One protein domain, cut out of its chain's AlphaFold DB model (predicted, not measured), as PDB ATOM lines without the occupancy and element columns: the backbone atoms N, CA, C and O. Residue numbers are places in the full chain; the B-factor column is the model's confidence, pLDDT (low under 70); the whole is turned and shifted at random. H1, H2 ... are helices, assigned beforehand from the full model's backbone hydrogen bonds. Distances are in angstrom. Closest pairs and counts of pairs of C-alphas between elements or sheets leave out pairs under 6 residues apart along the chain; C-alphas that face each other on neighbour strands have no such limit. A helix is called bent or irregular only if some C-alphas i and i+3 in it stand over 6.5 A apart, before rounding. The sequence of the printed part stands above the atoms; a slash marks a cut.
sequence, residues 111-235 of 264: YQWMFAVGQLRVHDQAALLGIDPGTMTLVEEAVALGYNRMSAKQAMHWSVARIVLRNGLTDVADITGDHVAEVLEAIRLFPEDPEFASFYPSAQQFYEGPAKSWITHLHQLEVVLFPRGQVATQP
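Overview. This is residues 111 to 235 of the 264 residues of an uncharacterized protein of Streptomyces sp. AmelKG-E11A (UniProt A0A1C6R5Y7). Two long helices, H6 and H5, lie side by side as a helical hairpin, and H4 crosses over one side of this pair, in the middle of the domain. H3 folds back along the first part of H4 and reaches the end of H6, short H1 sits over H5 on the same side of the pair as H4, and H2 crosses H4 on its far side from the pair. The printed part has 125 residues with six named helices, H1 to H6 in order, and no named strand: all helix. It is compact, with a radius of gyration of the C-alphas of 14.4 A, and rounded, spanning 39 by 35 by 25 A.

Arrangement. H6, residues 203 to 225, is the longest helix and has a kink of 43 degrees near residue 211; it is irregular, but only just, C-alphas 208 and 211 being 6.9 A apart. H5, residues 177 to 192, is irregular too, with C-alphas 188 and 191 7.2 A apart. The two touch at a shallow tilt of 2 degrees, opposite ways, a hairpin whose closest C-alphas are those of Pro 191 and Ala 203, 5.6 A apart. H4, residues 149 to 167, is the hub, touching five helices. With residues 152 to 159 alone it touches residues 214 to 221 of H6, about perpendicular at 85 degrees; the closest C-alphas are those of Ala 155 and His 217, 4.3 A. H4 and H5 only just touch, with 3 pairs of C-alphas within 8 A, the closest those of Ile 163 and His 179 at 6.4 A. H3, residues 135 to 144, forms a hairpin with H4 at a steep tilt of 38 degrees, closest at the C-alphas of Val 139 and Ala 152, 5.5 A. H3 also touches H6, the C-alphas of Ala 142 and Val 224 being 5.9 A apart. H2, residues 122 to 128, touches H4 about perpendicular at 90 degrees, with the C-alphas of Val 122 and Ala 161 5.8 A apart. H1, residues 111 to 116, touches H5 at a steep tilt of 50 degrees, closest at the C-alphas of Tyr 111 and Ala 186, 6.4 A. H1 and H3 are apart. Every O i to N i+4 pair is within hydrogen-bond range in H1, H2 and H3; H4 has 14 of 15, H5 10 of 12 and H6 16 of 19.

Along the chain. H6 measures 29.4 A, from C-alpha 203 at (9.785, -25.295, -47.296) to C-alpha 225 at (-16.686, -32.568, -36.748). H4 measures 26.3 A, H5 23.8 A and H3 14.6 A. H1 begins at C-alpha 111, (1.102, -38.862, -45.916).

Size, cuts and confidence. The farthest C-alphas, of Ala 144 and Pro 194, are 42.2 A apart. The printed part has no cut, and no link between helices is long. Mean pLDDT of the printed part is 94.1, and no printed residue is under 70.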
ATOM      1  N   TYR A 111       1.435 -40.219 -45.509       96.50
ATOM      2  CA  TYR A 111       1.102 -38.862 -45.916       96.50
ATOM      3  C   TYR A 111       2.147 -38.280 -46.864       96.50
ATOM      4  O   TYR A 111       1.756 -37.569 -47.786       96.50
ATOM      5  N   GLN A 112       3.431 -38.623 -46.706       96.00
ATOM      6  CA  GLN A 112       4.498 -38.175 -47.603       96.00
ATOM      7  C   GLN A 112       4.196 -38.571 -49.049       96.00
ATOM      8  O   GLN A 112       4.156 -37.704 -49.927       96.00
ATOM      9  N   TRP A 113       3.850 -39.841 -49.291       97.12
ATOM     10  CA  TRP A 113       3.374 -40.289 -50.598       97.12
ATOM     11  C   TRP A 113       2.158 -39.489 -51.062       97.12
ATOM     12  O   TRP A 113       2.168 -38.986 -52.184       97.12
ATOM     13  N   MET A 114       1.143 -39.303 -50.208       96.81
ATOM     14  CA  MET A 114      -0.085 -38.566 -50.546       96.81
ATOM     15  C   MET A 114       0.105 -37.055 -50.791       96.81
ATOM     16  O   MET A 114      -0.747 -36.430 -51.436       96.81
ATOM     17  N   PHE A 115       1.173 -36.450 -50.270       95.94
ATOM     18  CA  PHE A 115       1.560 -35.065 -50.545       95.94
ATOM     19  C   PHE A 115       2.373 -34.969 -51.837       95.94
ATOM     20  O   PHE A 115       2.108 -34.087 -52.652       95.94
ATOM     21  N   ALA A 116       3.276 -35.921 -52.073       95.31
ATOM     22  CA  ALA A 116       4.079 -36.015 -53.288       95.31
ATOM     23  C   ALA A 116       3.231 -36.266 -54.551       95.31
ATOM     24  O   ALA A 116       3.503 -35.743 -55.636       95.31
ATOM     25  N   VAL A 117       2.153 -37.049 -54.439       91.25
ATOM     26  CA  VAL A 117       1.233 -37.281 -55.561       91.25
ATOM     27  C   VAL A 117       0.320 -36.068 -55.779       91.25
ATOM     28  O   VAL A 117      -0.675 -35.856 -55.096       91.25
ATOM     29  N   GLY A 118       0.613 -35.275 -56.814       76.25
ATOM     30  CA  GLY A 118      -0.114 -34.016 -57.047       76.25
ATOM     31  C   GLY A 118      -1.649 -34.120 -57.159       76.25
ATOM     32  O   GLY A 118      -2.348 -33.189 -56.773       76.25
ATOM     33  N   GLN A 119      -2.206 -35.230 -57.663       80.94
ATOM     34  CA  GLN A 119      -3.660 -35.450 -57.712       80.94
ATOM     35  C   GLN A 119      -4.020 -36.888 -57.326       80.94
ATOM     36  O   GLN A 119      -3.593 -37.838 -57.988       80.94
ATOM     37  N   LEU A 120      -4.870 -37.018 -56.301       86.50
ATOM     38  CA  LEU A 120      -5.511 -38.260 -55.867       86.50
ATOM     39  C   LEU A 120      -7.026 -38.128 -56.010       86.50
ATOM     40  O   LEU A 120      -7.674 -37.379 -55.283       86.50
ATOM     41  N   ARG A 121      -7.602 -38.865 -56.960       85.69
ATOM     42  CA  ARG A 121      -9.044 -38.853 -57.251       85.69
ATOM     43  C   ARG A 121      -9.778 -39.946 -56.468       85.69
ATOM     44  O   ARG A 121     -10.459 -40.780 -57.055       85.69
ATOM     45  N   VAL A 122      -9.594 -39.965 -55.146       92.25
ATOM     46  CA  VAL A 122     -10.101 -41.041 -54.270       92.25
ATOM     47  C   VAL A 122     -11.622 -41.121 -54.299       92.25
ATOM     48  O   VAL A 122     -12.155 -42.199 -54.514       92.25
ATOM     49  N   HIS A 123     -12.309 -39.984 -54.179       90.94
ATOM     50  CA  HIS A 123     -13.773 -39.915 -54.231       90.94
ATOM     51  C   HIS A 123     -14.353 -40.486 -55.536       90.94
ATOM     52  O   HIS A 123     -15.315 -41.242 -55.495       90.94
ATOM     53  N   ASP A 124     -13.738 -40.187 -56.687       90.25
ATOM     54  CA  ASP A 124     -14.177 -40.746 -57.967       90.25
ATOM     55  C   ASP A 124     -13.959 -42.262 -58.016       90.25
ATOM     56  O   ASP A 124     -14.794 -42.986 -58.545       90.25
ATOM     57  N   GLN A 125     -12.845 -42.766 -57.471       91.06
ATOM     58  CA  GLN A 125     -12.618 -44.213 -57.402       91.06
ATOM     59  C   GLN A 125     -13.581 -44.899 -56.427       91.06
ATOM     60  O   GLN A 125     -14.081 -45.968 -56.753       91.06
ATOM     61  N   ALA A 126     -13.876 -44.288 -55.279       92.75
ATOM     62  CA  ALA A 126     -14.840 -44.807 -54.313       92.75
ATOM     63  C   ALA A 126     -16.238 -44.920 -54.938       92.75
ATOM     64  O   ALA A 126     -16.829 -45.997 -54.911       92.75
ATOM     65  N   ALA A 127     -16.692 -43.872 -55.634       91.62
ATOM     66  CA  ALA A 127     -17.966 -43.878 -56.349       91.62
ATOM     67  C   ALA A 127     -18.047 -44.996 -57.407       91.62
ATOM     68  O   ALA A 127     -19.061 -45.681 -57.505       91.62
ATOM     69  N   LEU A 128     -16.967 -45.240 -58.162       90.50
ATOM     70  CA  LEU A 128     -16.906 -46.341 -59.138       90.50
ATOM     71  C   LEU A 128     -16.959 -47.735 -58.505       90.50
ATOM     72  O   LEU A 128     -17.258 -48.703 -59.200       90.50
ATOM     73  N   LEU A 129     -16.631 -47.846 -57.220       90.12
ATOM     74  CA  LEU A 129     -16.678 -49.090 -56.457       90.12
ATOM     75  C   LEU A 129     -17.970 -49.224 -55.641       90.12
ATOM     76  O   LEU A 129     -18.118 -50.212 -54.927       90.12
ATOM     77  N   GLY A 130     -18.882 -48.247 -55.722       90.69
ATOM     78  CA  GLY A 130     -20.075 -48.195 -54.875       90.69
ATOM     79  C   GLY A 130     -19.757 -47.979 -53.392       90.69
ATOM     80  O   GLY A 130     -20.565 -48.331 -52.541       90.69
ATOM     81  N   ILE A 131     -18.578 -47.434 -53.081       92.00
ATOM     82  CA  ILE A 131     -18.159 -47.110 -51.717       92.00
ATOM     83  C   ILE A 131     -18.543 -45.659 -51.448       92.00
ATOM     84  O   ILE A 131     -18.024 -44.749 -52.100       92.00
ATOM     85  N   ASP A 132     -19.416 -45.449 -50.467       92.19
ATOM     86  CA  ASP A 132     -19.730 -44.122 -49.951       92.19
ATOM     87  C   ASP A 132     -19.165 -43.966 -48.536       92.19
ATOM     88  O   ASP A 132     -19.719 -44.532 -47.597       92.19
ATOM     89  N   PRO A 133     -18.074 -43.200 -48.359       89.00
ATOM     90  CA  PRO A 133     -17.562 -42.905 -47.030       89.00
ATOM     91  C   PRO A 133     -18.418 -41.888 -46.262       89.00
ATOM     92  O   PRO A 133     -18.075 -41.574 -45.133       89.00
ATOM     93  N   GLY A 134     -19.465 -41.296 -46.850       94.25
ATOM     94  CA  GLY A 134     -20.271 -40.244 -46.216       94.25
ATOM     95  C   GLY A 134     -19.685 -38.834 -46.370       94.25
ATOM     96  O   GLY A 134     -20.119 -37.886 -45.717       94.25
ATOM     97  N   THR A 135     -18.707 -38.647 -47.269       95.56
ATOM     98  CA  THR A 135     -18.063 -37.332 -47.496       95.56
ATOM     99  C   THR A 135     -19.079 -36.245 -47.854       95.56
ATOM    100  O   THR A 135     -18.915 -35.094 -47.455       95.56
ATOM    101  N   MET A 136     -20.128 -36.583 -48.610       96.00
ATOM    102  CA  MET A 136     -21.135 -35.603 -49.028       96.00
ATOM    103  C   MET A 136     -21.986 -35.095 -47.862       96.00
ATOM    104  O   MET A 136     -22.345 -33.920 -47.869       96.00
ATOM    105  N   THR A 137     -22.207 -35.910 -46.829       96.81
ATOM    106  CA  THR A 137     -22.859 -35.474 -45.588       96.81
ATOM    107  C   THR A 137     -22.055 -34.359 -44.920       96.81
ATOM    108  O   THR A 137     -22.610 -33.306 -44.614       96.81
ATOM    109  N   LEU A 138     -20.728 -34.509 -44.814       97.50
ATOM    110  CA  LEU A 138     -19.863 -33.449 -44.276       97.50
ATOM    111  C   LEU A 138     -19.907 -32.169 -45.128       97.50
ATOM    112  O   LEU A 138     -19.798 -31.059 -44.611       97.50
ATOM    113  N   VAL A 139     -20.058 -32.304 -46.452       97.88
ATOM    114  CA  VAL A 139     -20.203 -31.149 -47.354       97.88
ATOM    115  C   VAL A 139     -21.510 -30.408 -47.085       97.88
ATOM    116  O   VAL A 139     -21.518 -29.178 -47.069       97.88
ATOM    117  N   GLU A 140     -22.610 -31.127 -46.895       98.06
ATOM    118  CA  GLU A 140     -23.919 -30.536 -46.602       98.06
ATOM    119  C   GLU A 140     -23.936 -29.843 -45.240       98.06
ATOM    120  O   GLU A 140     -24.408 -28.711 -45.137       98.06
ATOM    121  N   GLU A 141     -23.328 -30.459 -44.231       97.50
ATOM    122  CA  GLU A 141     -23.164 -29.870 -42.901       97.50
ATOM    123  C   GLU A 141     -22.290 -28.611 -42.943       97.50
ATOM    124  O   GLU A 141     -22.653 -27.584 -42.371       97.50
ATOM    125  N   ALA A 142     -21.186 -28.621 -43.696       96.56
ATOM    126  CA  ALA A 142     -20.380 -27.421 -43.911       96.56
ATOM    127  C   ALA A 142     -21.190 -26.295 -44.579       96.56
ATOM    128  O   ALA A 142     -21.081 -25.129 -44.198       96.56
ATOM    129  N   VAL A 143     -22.024 -26.623 -45.568       97.75
ATOM    130  CA  VAL A 143     -22.902 -25.636 -46.213       97.75
ATOM    131  C   VAL A 143     -23.922 -25.077 -45.220       97.75
ATOM    132  O   VAL A 143     -24.139 -23.866 -45.206       97.75
ATOM    133  N   ALA A 144     -24.497 -25.917 -44.356       96.31
ATOM    134  CA  ALA A 144     -25.404 -25.478 -43.295       96.31
ATOM    135  C   ALA A 144     -24.719 -24.544 -42.278       96.31
ATOM    136  O   ALA A 144     -25.349 -23.623 -41.766       96.31
ATOM    137  N   LEU A 145     -23.413 -24.719 -42.048       94.19
ATOM    138  CA  LEU A 145     -22.575 -23.823 -41.238       94.19
ATOM    139  C   LEU A 145     -22.146 -22.534 -41.973       94.19
ATOM    140  O   LEU A 145     -21.440 -21.704 -41.402       94.19
ATOM    141  N   GLY A 146     -22.569 -22.342 -43.228       94.94
ATOM    142  CA  GLY A 146     -22.342 -21.121 -44.005       94.94
ATOM    143  C   GLY A 146     -21.142 -21.158 -44.956       94.94
ATOM    144  O   GLY A 146     -20.805 -20.131 -45.551       94.94
ATOM    145  N   TYR A 147     -20.486 -22.309 -45.143       94.69
ATOM    146  CA  TYR A 147     -19.417 -22.432 -46.134       94.69
ATOM    147  C   TYR A 147     -19.963 -22.465 -47.567       94.69
ATOM    148  O   TYR A 147     -21.015 -23.030 -47.867       94.69
ATOM    149  N   ASN A 148     -19.189 -21.912 -48.506       96.75
ATOM    150  CA  ASN A 148     -19.461 -22.086 -49.930       96.75
ATOM    151  C   ASN A 148     -19.369 -23.578 -50.302       96.75
ATOM    152  O   ASN A 148     -18.343 -24.212 -50.053       96.75
ATOM    153  N   ARG A 149     -20.394 -24.110 -50.982       97.06
ATOM    154  CA  ARG A 149     -20.487 -25.523 -51.392       97.06
ATOM    155  C   ARG A 149     -19.265 -26.044 -52.152       97.06
ATOM    156  O   ARG A 149     -18.831 -27.160 -51.894       97.06
ATOM    157  N   MET A 150     -18.706 -25.272 -53.081       95.94
ATOM    158  CA  MET A 150     -17.534 -25.691 -53.858       95.94
ATOM    159  C   MET A 150     -16.278 -25.762 -52.989       95.94
ATOM    160  O   MET A 150     -15.526 -26.730 -53.088       95.94
ATOM    161  N   SER A 151     -16.086 -24.782 -52.098       93.75
ATOM    162  CA  SER A 151     -14.976 -24.798 -51.137       93.75
ATOM    163  C   SER A 151     -15.122 -25.946 -50.140       93.75
ATOM    164  O   SER A 151     -14.147 -26.650 -49.897       93.75
ATOM    165  N   ALA A 152     -16.325 -26.163 -49.605       96.56
ATOM    166  CA  ALA A 152     -16.618 -27.260 -48.691       96.56
ATOM    167  C   ALA A 152     -16.367 -28.614 -49.361       96.56
ATOM    168  O   ALA A 152     -15.674 -29.463 -48.810       96.56
ATOM    169  N   LYS A 153     -16.848 -28.797 -50.598       96.62
ATOM    170  CA  LYS A 153     -16.601 -30.016 -51.377       96.62
ATOM    171  C   LYS A 153     -15.110 -30.281 -51.558       96.62
ATOM    172  O   LYS A 153     -14.666 -31.403 -51.337       96.62
ATOM    173  N   GLN A 154     -14.334 -29.262 -51.927       95.06
ATOM    174  CA  GLN A 154     -12.888 -29.402 -52.074       95.06
ATOM    175  C   GLN A 154     -12.212 -29.768 -50.747       95.06
ATOM    176  O   GLN A 154     -11.383 -30.679 -50.734       95.06
ATOM    177  N   ALA A 155     -12.593 -29.112 -49.648       96.31
ATOM    178  CA  ALA A 155     -12.044 -29.384 -48.327       96.31
ATOM    179  C   ALA A 155     -12.338 -30.815 -47.864       96.31
ATOM    180  O   ALA A 155     -11.408 -31.554 -47.548       96.31
ATOM    181  N   MET A 156     -13.602 -31.243 -47.911       97.56
ATOM    182  CA  MET A 156     -13.996 -32.577 -47.452       97.56
ATOM    183  C   MET A 156     -13.409 -33.673 -48.342       97.56
ATOM    184  O   MET A 156     -12.830 -34.624 -47.828       97.56
ATOM    185  N   HIS A 157     -13.448 -33.517 -49.671       95.94
ATOM    186  CA  HIS A 157     -12.826 -34.489 -50.576       95.94
ATOM    187  C   HIS A 157     -11.316 -34.608 -50.344       95.94
ATOM    188  O   HIS A 157     -10.776 -35.707 -50.438       95.94
ATOM    189  N   TRP A 158     -10.620 -33.498 -50.077       96.31
ATOM    190  CA  TRP A 158      -9.175 -33.522 -49.855       96.31
ATOM    191  C   TRP A 158      -8.815 -34.171 -48.512       96.31
ATOM    192  O   TRP A 158      -7.917 -35.019 -48.484       96.31
ATOM    193  N   SER A 159      -9.512 -33.787 -47.436       96.88
ATOM    194  CA  SER A 159      -9.234 -34.230 -46.065       96.88
ATOM    195  C   SER A 159      -9.653 -35.684 -45.841       96.88
ATOM    196  O   SER A 159      -8.823 -36.498 -45.436       96.88
ATOM    197  N   VAL A 160     -10.899 -36.043 -46.183       96.56
ATOM    198  CA  VAL A 160     -11.428 -37.405 -45.986       96.56
ATOM    199  C   VAL A 160     -10.615 -38.419 -46.776       96.56
ATOM    200  O   VAL A 160     -10.218 -39.435 -46.220       96.56
ATOM    201  N   ALA A 161     -10.279 -38.128 -48.037       95.38
ATOM    202  CA  ALA A 161      -9.478 -39.029 -48.865       95.38
ATOM    203  C   ALA A 161      -8.153 -39.433 -48.203       95.38
ATOM    204  O   ALA A 161      -7.763 -40.594 -48.268       95.38
ATOM    205  N   ARG A 162      -7.456 -38.481 -47.573       96.19
ATOM    206  CA  ARG A 162      -6.157 -38.736 -46.936       96.19
ATOM    207  C   ARG A 162      -6.300 -39.469 -45.616       96.19
ATOM    208  O   ARG A 162      -5.552 -40.408 -45.376       96.19
ATOM    209  N   ILE A 163      -7.276 -39.079 -44.800       96.38
ATOM    210  CA  ILE A 163      -7.541 -39.739 -43.520       96.38
ATOM    211  C   ILE A 163      -7.971 -41.194 -43.752       96.38
ATOM    212  O   ILE A 163      -7.407 -42.093 -43.132       96.38
ATOM    213  N   VAL A 164      -8.887 -41.438 -44.696       94.81
ATOM    214  CA  VAL A 164      -9.346 -42.781 -45.085       94.81
ATOM    215  C   VAL A 164      -8.186 -43.639 -45.580       94.81
ATOM    216  O   VAL A 164      -7.979 -44.734 -45.068       94.81
ATOM    217  N   LEU A 165      -7.380 -43.144 -46.526       95.31
ATOM    218  CA  LEU A 165      -6.268 -43.927 -47.076       95.31
ATOM    219  C   LEU A 165      -5.141 -44.178 -46.067       95.31
ATOM    220  O   LEU A 165      -4.468 -45.204 -46.159       95.31
ATOM    221  N   ARG A 166      -4.911 -43.264 -45.120       95.81
ATOM    222  CA  ARG A 166      -3.916 -43.447 -44.058       95.81
ATOM    223  C   ARG A 166      -4.361 -44.466 -43.015       95.81
ATOM    224  O   ARG A 166      -3.539 -45.243 -42.543       95.81
ATOM    225  N   ASN A 167      -5.631 -44.420 -42.632       93.81
ATOM    226  CA  ASN A 167      -6.124 -45.115 -41.444       93.81
ATOM    227  C   ASN A 167      -6.977 -46.349 -41.777       93.81
ATOM    228  O   ASN A 167      -7.319 -47.104 -40.876       93.81
ATOM    229  N   GLY A 168      -7.303 -46.574 -43.054       92.75
ATOM    230  CA  GLY A 168      -8.156 -47.683 -43.486       92.75
ATOM    231  C   GLY A 168      -9.618 -47.524 -43.061       92.75
ATOM    232  O   GLY A 168     -10.307 -48.526 -42.892       92.75
ATOM    233  N   LEU A 169     -10.077 -46.284 -42.850       92.62
ATOM    234  CA  LEU A 169     -11.452 -45.997 -42.435       92.62
ATOM    235  C   LEU A 169     -12.412 -46.131 -43.613       92.62
ATOM    236  O   LEU A 169     -12.083 -45.754 -44.737       92.62
ATOM    237  N   THR A 170     -13.620 -46.611 -43.346       91.31
ATOM    238  CA  THR A 170     -14.665 -46.752 -44.369       91.31
ATOM    239  C   THR A 170     -15.780 -45.727 -44.232       91.31
ATOM    240  O   THR A 170     -16.495 -45.520 -45.204       91.31
ATOM    241  N   ASP A 171     -15.908 -45.073 -43.075       92.50
ATOM    242  CA  ASP A 171     -16.971 -44.116 -42.769       92.50
ATOM    243  C   ASP A 171     -16.387 -42.834 -42.148       92.50
ATOM    244  O   ASP A 171     -15.466 -42.870 -41.327       92.50
ATOM    245  N   VAL A 172     -16.915 -41.675 -42.541       95.62
ATOM    246  CA  VAL A 172     -16.572 -40.378 -41.946       95.62
ATOM    247  C   VAL A 172     -16.965 -40.266 -40.475       95.62
ATOM    248  O   VAL A 172     -16.391 -39.432 -39.779       95.62
ATOM    249  N   ALA A 173     -17.914 -41.069 -39.987       95.88
ATOM    250  CA  ALA A 173     -18.286 -41.138 -38.575       95.88
ATOM    251  C   ALA A 173     -17.129 -41.610 -37.676       95.88
ATOM    252  O   ALA A 173     -17.073 -41.230 -36.507       95.88
ATOM    253  N   ASP A 174     -16.165 -42.346 -38.237       95.19
ATOM    254  CA  ASP A 174     -14.979 -42.827 -37.521       95.19
ATOM    255  C   ASP A 174     -13.823 -41.809 -37.527       95.19
ATOM    256  O   ASP A 174     -12.770 -42.025 -36.924       95.19
ATOM    257  N   ILE A 175     -13.973 -40.677 -38.224       96.38
ATOM    258  CA  ILE A 175     -12.945 -39.633 -38.246       96.38
ATOM    259  C   ILE A 175     -12.965 -38.872 -36.917       96.38
ATOM    260  O   ILE A 175     -14.003 -38.384 -36.491       96.38
ATOM    261  N   THR A 176     -11.813 -38.707 -36.272       95.19
ATOM    262  CA  THR A 176     -11.683 -38.010 -34.989       95.19
ATOM    263  C   THR A 176     -10.715 -36.836 -35.106       95.19
ATOM    264  O   THR A 176     -10.002 -36.685 -36.106       95.19
ATOM    265  N   GLY A 177     -10.656 -36.010 -34.058       93.25
ATOM    266  CA  GLY A 177      -9.637 -34.963 -33.933       93.25
ATOM    267  C   GLY A 177      -8.198 -35.488 -34.009       93.25
ATOM    268  O   GLY A 177      -7.343 -34.814 -34.577       93.25
ATOM    269  N   ASP A 178      -7.940 -36.711 -33.535       94.81
ATOM    270  CA  ASP A 178      -6.605 -37.321 -33.586       94.81
ATOM    271  C   ASP A 178      -6.159 -37.580 -35.028       94.81
ATOM    272  O   ASP A 178      -5.007 -37.322 -35.381       94.81
ATOM    273  N   HIS A 179      -7.081 -38.006 -35.899       96.56
ATOM    274  CA  HIS A 179      -6.788 -38.162 -37.323       96.56
ATOM    275  C   HIS A 179      -6.438 -36.822 -37.976       96.56
ATOM    276  O   HIS A 179      -5.519 -36.755 -38.789       96.56
ATOM    277  N   VAL A 180      -7.133 -35.737 -37.614       96.25
ATOM    278  CA  VAL A 180      -6.814 -34.398 -38.131       96.25
ATOM    279  C   VAL A 180      -5.446 -33.925 -37.634       96.25
ATOM    280  O   VAL A 180      -4.642 -33.440 -38.435       96.25
ATOM    281  N   ALA A 181      -5.157 -34.116 -36.345       94.75
ATOM    282  CA  ALA A 181      -3.866 -33.790 -35.753       94.75
ATOM    283  C   ALA A 181      -2.716 -34.562 -36.424       94.75
ATOM    284  O   ALA A 181      -1.681 -33.967 -36.720       94.75
ATOM    285  N   GLU A 182      -2.911 -35.845 -36.748       95.88
ATOM    286  CA  GLU A 182      -1.914 -36.654 -37.462       95.88
ATOM    287  C   GLU A 182      -1.589 -36.068 -38.847       95.88
ATOM    288  O   GLU A 182      -0.419 -35.991 -39.226       95.88
ATOM    289  N   VAL A 183      -2.598 -35.613 -39.606       97.31
ATOM    290  CA  VAL A 183      -2.367 -34.985 -40.921       97.31
ATOM    291  C   VAL A 183      -1.641 -33.648 -40.762       97.31
ATOM    292  O   VAL A 183      -0.716 -33.365 -41.523       97.31
ATOM    293  N   LEU A 184      -2.051 -32.813 -39.799       96.25
ATOM    294  CA  LEU A 184      -1.414 -31.516 -39.535       96.25
ATOM    295  C   LEU A 184       0.064 -31.686 -39.173       96.25
ATOM    296  O   LEU A 184       0.915 -30.966 -39.698       96.25
ATOM    297  N   GLU A 185       0.368 -32.672 -38.334       95.94
ATOM    298  CA  GLU A 185       1.736 -33.008 -37.962       95.94
ATOM    299  C   GLU A 185       2.535 -33.524 -39.163       95.94
ATOM    300  O   GLU A 185       3.662 -33.090 -39.395       95.94
ATOM    301  N   ALA A 186       1.936 -34.372 -40.002       97.06
ATOM    302  CA  ALA A 186       2.586 -34.827 -41.224       97.06
ATOM    303  C   ALA A 186       2.887 -33.676 -42.197       97.06
ATOM    304  O   ALA A 186       3.945 -33.672 -42.818       97.06
ATOM    305  N   ILE A 187       1.998 -32.681 -42.320       97.00
ATOM    306  CA  ILE A 187       2.260 -31.469 -43.115       97.00
ATOM    307  C   ILE A 187       3.454 -30.701 -42.535       97.00
ATOM    308  O   ILE A 187       4.306 -30.246 -43.297       97.00
ATOM    309  N   ARG A 188       3.523 -30.561 -41.204       96.19
ATOM    310  CA  ARG A 188       4.607 -29.857 -40.503       96.19
ATOM    311  C   ARG A 188       5.967 -30.536 -40.693       96.19
ATOM    312  O   ARG A 188       6.978 -29.854 -40.827       96.19
ATOM    313  N   LEU A 189       5.992 -31.864 -40.688       95.06
ATOM    314  CA  LEU A 189       7.224 -32.648 -40.792       95.06
ATOM    315  C   LEU A 189       7.655 -32.907 -42.238       95.06
ATOM    316  O   LEU A 189       8.797 -33.281 -42.475       95.06
ATOM    317  N   PHE A 190       6.778 -32.713 -43.223       96.31
ATOM    318  CA  PHE A 190       7.088 -33.088 -44.601       96.31
ATOM    319  C   PHE A 190       8.335 -32.401 -45.201       96.31
ATOM    320  O   PHE A 190       9.065 -33.074 -45.923       96.31
ATOM    321  N   PRO A 191       8.661 -31.128 -44.893       96.69
ATOM    322  CA  PRO A 191       9.924 -30.523 -45.328       96.69
ATOM    323  C   PRO A 191      11.200 -31.166 -44.772       96.69
ATOM    324  O   PRO A 191      12.282 -30.861 -45.269       96.69
ATOM    325  N   GLU A 192      11.093 -32.015 -43.747       95.12
ATOM    326  CA  GLU A 192      12.211 -32.778 -43.178       95.12
ATOM    327  C   GLU A 192      12.481 -34.078 -43.961       95.12
ATOM    328  O   GLU A 192      13.495 -34.737 -43.727       95.12
ATOM    329  N   ASP A 193      11.601 -34.454 -44.899       95.81
ATOM    330  CA  ASP A 193      11.794 -35.620 -45.761       95.81
ATOM    331  C   ASP A 193      13.004 -35.409 -46.700       95.81
ATOM    332  O   ASP A 193      13.076 -34.376 -47.378       95.81
ATOM    333  N   PRO A 194      13.949 -36.367 -46.795       95.75
ATOM    334  CA  PRO A 194      15.129 -36.239 -47.654       95.75
ATOM    335  C   PRO A 194      14.816 -35.977 -49.133       95.75
ATOM    336  O   PRO A 194      15.608 -35.341 -49.827       95.75
ATOM    337  N   GLU A 195      13.666 -36.445 -49.624       96.81
ATOM    338  CA  GLU A 195      13.232 -36.275 -51.013       96.81
ATOM    339  C   GLU A 195      12.292 -35.072 -51.198       96.81
ATOM    340  O   GLU A 195      11.821 -34.821 -52.309       96.81
ATOM    341  N   PHE A 196      12.032 -34.272 -50.154       96.62
ATOM    342  CA  PHE A 196      11.141 -33.106 -50.218       96.62
ATOM    343  C   PHE A 196      11.485 -32.154 -51.374       96.62
ATOM    344  O   PHE A 196      10.598 -31.713 -52.114       96.62
ATOM    345  N   ALA A 197      12.780 -31.882 -51.569       96.06
ATOM    346  CA  ALA A 197      13.281 -30.979 -52.606       96.06
ATOM    347  C   ALA A 197      12.978 -31.461 -54.039       96.06
ATOM    348  O   ALA A 197      12.972 -30.658 -54.972       96.06
ATOM    349  N   SER A 198      12.680 -32.752 -54.231       95.44
ATOM    350  CA  SER A 198      12.240 -33.301 -55.519       95.44
ATOM    351  C   SER A 198      10.800 -32.917 -55.870       95.44
ATOM    352  O   SER A 198      10.413 -32.991 -57.036       95.44
ATOM    353  N   PHE A 199       9.996 -32.503 -54.884       95.75
ATOM    354  CA  PHE A 199       8.574 -32.189 -55.054       95.75
ATOM    355  C   PHE A 199       8.248 -30.713 -54.867       95.75
ATOM    356  O   PHE A 199       7.320 -30.197 -55.495       95.75
ATOM    357  N   TYR A 200       8.999 -30.034 -54.005       95.12
ATOM    358  CA  TYR A 200       8.764 -28.643 -53.666       95.12
ATOM    359  C   TYR A 200      10.088 -27.878 -53.645       95.12
ATOM    360  O   TYR A 200      11.066 -28.356 -53.078       95.12
ATOM    361  N   PRO A 201      10.131 -26.671 -54.231       92.31
ATOM    362  CA  PRO A 201      11.377 -25.920 -54.377       92.31
ATOM    363  C   PRO A 201      11.946 -25.433 -53.038       92.31
ATOM    364  O   PRO A 201      13.153 -25.257 -52.908       92.31
ATOM    365  N   SER A 202      11.090 -25.185 -52.043       94.12
ATOM    366  CA  SER A 202      11.508 -24.844 -50.683       94.12
ATOM    367  C   SER A 202      10.376 -25.059 -49.678       94.12
ATOM    368  O   SER A 202       9.193 -25.036 -50.033       94.12
ATOM    369  N   ALA A 203      10.741 -25.209 -48.400       94.38
ATOM    370  CA  ALA A 203       9.785 -25.295 -47.296       94.38
ATOM    371  C   ALA A 203       8.879 -24.054 -47.239       94.38
ATOM    372  O   ALA A 203       7.672 -24.174 -47.056       94.38
ATOM    373  N   GLN A 204       9.444 -22.864 -47.472       93.56
ATOM    374  CA  GLN A 204       8.681 -21.618 -47.494       93.56
ATOM    375  C   GLN A 204       7.575 -21.649 -48.557       93.56
ATOM    376  O   GLN A 204       6.415 -21.406 -48.236       93.56
ATOM    377  N   GLN A 205       7.899 -22.007 -49.805       92.06
ATOM    378  CA  GLN A 205       6.899 -22.058 -50.879       92.06
ATOM    379  C   GLN A 205       5.858 -23.163 -50.655       92.06
ATOM    380  O   GLN A 205       4.690 -22.994 -51.003       92.06
ATOM    381  N   PHE A 206       6.252 -24.280 -50.041       94.94
ATOM    382  CA  PHE A 206       5.320 -25.322 -49.620       94.94
ATOM    383  C   PHE A 206       4.311 -24.803 -48.584       94.94
ATOM    384  O   PHE A 206       3.103 -24.992 -48.759       94.94
ATOM    385  N   TYR A 207       4.788 -24.097 -47.551       92.94
ATOM    386  CA  TYR A 207       3.940 -23.513 -46.512       92.94
ATOM    387  C   TYR A 207       3.056 -22.377 -47.015       92.94
ATOM    388  O   TYR A 207       1.888 -22.307 -46.639       92.94
ATOM    389  N   GLU A 208       3.568 -21.514 -47.889       91.19
ATOM    390  CA  GLU A 208       2.816 -20.392 -48.457       91.19
ATOM    391  C   GLU A 208       1.806 -20.829 -49.532       91.19
ATOM    392  O   GLU A 208       0.793 -20.152 -49.733       91.19
ATOM    393  N   GLY A 209       2.055 -21.965 -50.194       91.81
ATOM    394  CA  GLY A 209       1.224 -22.514 -51.261       91.81
ATOM    395  C   GLY A 209       0.332 -23.677 -50.804       91.81
ATOM    396  O   GLY A 209      -0.712 -23.450 -50.183       91.81
ATOM    397  N   PRO A 210       0.673 -24.932 -51.159       92.88
ATOM    398  CA  PRO A 210      -0.196 -26.091 -50.955       92.88
ATOM    399  C   PRO A 210      -0.566 -26.327 -49.486       92.88
ATOM    400  O   PRO A 210      -1.750 -26.491 -49.189       92.88
ATOM    401  N   ALA A 211       0.396 -26.285 -48.559       94.31
ATOM    402  CA  ALA A 211       0.134 -26.607 -47.158       94.31
ATOM    403  C   ALA A 211      -0.854 -25.627 -46.512       94.31
ATOM    404  O   ALA A 211      -1.728 -26.048 -45.759       94.31
ATOM    405  N   LYS A 212      -0.808 -24.335 -46.864       92.56
ATOM    406  CA  LYS A 212      -1.795 -23.343 -46.409       92.56
ATOM    407  C   LYS A 212      -3.227 -23.734 -46.776       92.56
ATOM    408  O   LYS A 212      -4.134 -23.625 -45.945       92.56
ATOM    409  N   SER A 213      -3.445 -24.183 -48.013       93.00
ATOM    410  CA  SER A 213      -4.761 -24.657 -48.464       93.00
ATOM    411  C   SER A 213      -5.175 -25.920 -47.713       93.00
ATOM    412  O   SER A 213      -6.317 -26.016 -47.273       93.00
ATOM    413  N   TRP A 214      -4.250 -26.852 -47.511       95.31
ATOM    414  CA  TRP A 214      -4.505 -28.118 -46.826       95.31
ATOM    415  C   TRP A 214      -4.852 -27.930 -45.348       95.31
ATOM    416  O   TRP A 214      -5.855 -28.461 -44.885       95.31
ATOM    417  N   ILE A 215      -4.099 -27.094 -44.632       95.50
ATOM    418  CA  ILE A 215      -4.390 -26.706 -43.245       95.50
ATOM    419  C   ILE A 215      -5.765 -26.029 -43.164       95.50
ATOM    420  O   ILE A 215      -6.542 -26.301 -42.253       95.50
ATOM    421  N   THR A 216      -6.113 -25.197 -44.150       94.44
ATOM    422  CA  THR A 216      -7.450 -24.586 -44.219       94.44
ATOM    423  C   THR A 216      -8.546 -25.640 -44.414       94.44
ATOM    424  O   THR A 216      -9.588 -25.546 -43.769       94.44
ATOM    425  N   HIS A 217      -8.331 -26.647 -45.267       96.12
ATOM    426  CA  HIS A 217      -9.280 -27.750 -45.453       96.12
ATOM    427  C   HIS A 217      -9.462 -28.582 -44.180       96.12
ATOM    428  O   HIS A 217     -10.589 -28.944 -43.847       96.12
ATOM    429  N   LEU A 218      -8.372 -28.864 -43.461       96.69
ATOM    430  CA  LEU A 218      -8.408 -29.592 -42.192       96.69
ATOM    431  C   LEU A 218      -9.158 -28.794 -41.127       96.69
ATOM    432  O   LEU A 218     -10.041 -29.340 -40.481       96.69
ATOM    433  N   HIS A 219      -8.920 -27.486 -41.033       94.81
ATOM    434  CA  HIS A 219      -9.676 -26.627 -40.126       94.81
ATOM    435  C   HIS A 219     -11.182 -26.612 -40.443       94.81
ATOM    436  O   HIS A 219     -12.006 -26.671 -39.534       94.81
ATOM    437  N   GLN A 220     -11.567 -26.559 -41.726       95.81
ATOM    438  CA  GLN A 220     -12.981 -26.671 -42.114       95.81
ATOM    439  C   GLN A 220     -13.580 -28.018 -41.698       95.81
ATOM    440  O   GLN A 220     -14.712 -28.052 -41.225       95.81
ATOM    441  N   LEU A 221     -12.825 -29.112 -41.847       97.38
ATOM    442  CA  LEU A 221     -13.245 -30.428 -41.373       97.38
ATOM    443  C   LEU A 221     -13.458 -30.420 -39.852       97.38
ATOM    444  O   LEU A 221     -14.528 -30.816 -39.408       97.38
ATOM    445  N   GLU A 222     -12.519 -29.907 -39.054       96.12
ATOM    446  CA  GLU A 222     -12.685 -29.832 -37.593       96.12
ATOM    447  C   GLU A 222     -13.945 -29.054 -37.185       96.12
ATOM    448  O   GLU A 222     -14.648 -29.459 -36.260       96.12
ATOM    449  N   VAL A 223     -14.257 -27.954 -37.885       95.50
ATOM    450  CA  VAL A 223     -15.467 -27.147 -37.638       95.50
ATOM    451  C   VAL A 223     -16.745 -27.955 -37.868       95.50
ATOM    452  O   VAL A 223     -17.702 -27.777 -37.120       95.50
ATOM    453  N   VAL A 224     -16.753 -28.857 -38.851       96.69
ATOM    454  CA  VAL A 224     -17.879 -29.770 -39.112       96.69
ATOM    455  C   VAL A 224     -17.922 -30.919 -38.101       96.69
ATOM    456  O   VAL A 224     -18.998 -31.311 -37.659       96.69
ATOM    457  N   LEU A 225     -16.767 -31.445 -37.688       96.50
ATOM    458  CA  LEU A 225     -16.686 -32.568 -36.748       96.50
ATOM    459  C   LEU A 225     -17.034 -32.181 -35.300       96.50
ATOM    460  O   LEU A 225     -17.509 -33.021 -34.537       96.50
ATOM    461  N   PHE A 226     -16.823 -30.921 -34.911       95.56
ATOM    462  CA  PHE A 226     -17.132 -30.425 -33.568       95.56
ATOM    463  C   PHE A 226     -18.613 -30.585 -33.165       95.56
ATOM    464  O   PHE A 226     -18.873 -31.238 -32.155       95.56
ATOM    465  N   PRO A 227     -19.609 -30.077 -33.925       93.69
ATOM    466  CA  PRO A 227     -21.020 -30.276 -33.582       93.69
ATOM    467  C   PRO A 227     -21.463 -31.746 -33.642       93.69
ATOM    468  O   PRO A 227     -22.466 -32.094 -33.025       93.69
ATOM    469  N   ARG A 228     -20.713 -32.616 -34.332       93.62
ATOM    470  CA  ARG A 228     -20.939 -34.072 -34.363       93.62
ATOM    471  C   ARG A 228     -20.387 -34.796 -33.130       93.62
ATOM    472  O   ARG A 228     -20.610 -35.991 -32.981       93.62
ATOM    473  N   GLY A 229     -19.641 -34.106 -32.264       93.81
ATOM    474  CA  GLY A 229     -18.972 -34.703 -31.104       93.81
ATOM    475  C   GLY A 229     -17.715 -35.513 -31.441       93.81
ATOM    476  O   GLY A 229     -17.135 -36.125 -30.551       93.81
ATOM    477  N   GLN A 230     -17.260 -35.500 -32.699       95.00
ATOM    478  CA  GLN A 230     -16.058 -36.216 -33.161       95.00
ATOM    479  C   GLN A 230     -14.751 -35.467 -32.842       95.00
ATOM    480  O   GLN A 230     -13.656 -36.033 -32.902       95.00
ATOM    481  N   VAL A 231     -14.858 -34.185 -32.483       91.25
ATOM    482  CA  VAL A 231     -13.763 -33.355 -31.972       91.25
ATOM    483  C   VAL A 231     -14.203 -32.750 -30.642       91.25
ATOM    484  O   VAL A 231     -15.223 -32.070 -30.575       91.25
ATOM    485  N   ALA A 232     -13.421 -32.975 -29.583       85.81
ATOM    486  CA  ALA A 232     -13.763 -32.523 -28.231       85.81
ATOM    487  C   ALA A 232     -13.583 -31.008 -28.030       85.81
ATOM    488  O   ALA A 232     -14.297 -30.383 -27.244       85.81
ATOM    489  N   THR A 233     -12.623 -30.405 -28.732       84.25
ATOM    490  CA  THR A 233     -12.261 -28.994 -28.560       84.25
ATOM    491  C   THR A 233     -12.821 -28.161 -29.697       84.25
ATOM    492  O   THR A 233     -12.607 -28.472 -30.865       84.25
ATOM    493  N   GLN A 234     -13.482 -27.050 -29.366       83.56
ATOM    494  CA  GLN A 234     -13.957 -26.120 -30.383       83.56
ATOM    495  C   GLN A 234     -12.778 -25.625 -31.241       83.56
ATOM    496  O   GLN A 234     -11.835 -25.045 -30.686       83.56
ATOM    497  N   PRO A 235     -12.827 -25.786 -32.575       82.06
ATOM    498  CA  PRO A 235     -11.751 -25.355 -33.454       82.06
ATOM    499  C   PRO A 235     -11.623 -23.841 -33.383       82.06
ATOM    500  O   PRO A 235     -12.534 -23.093 -33.742       82.06
TER     501      PRO A 235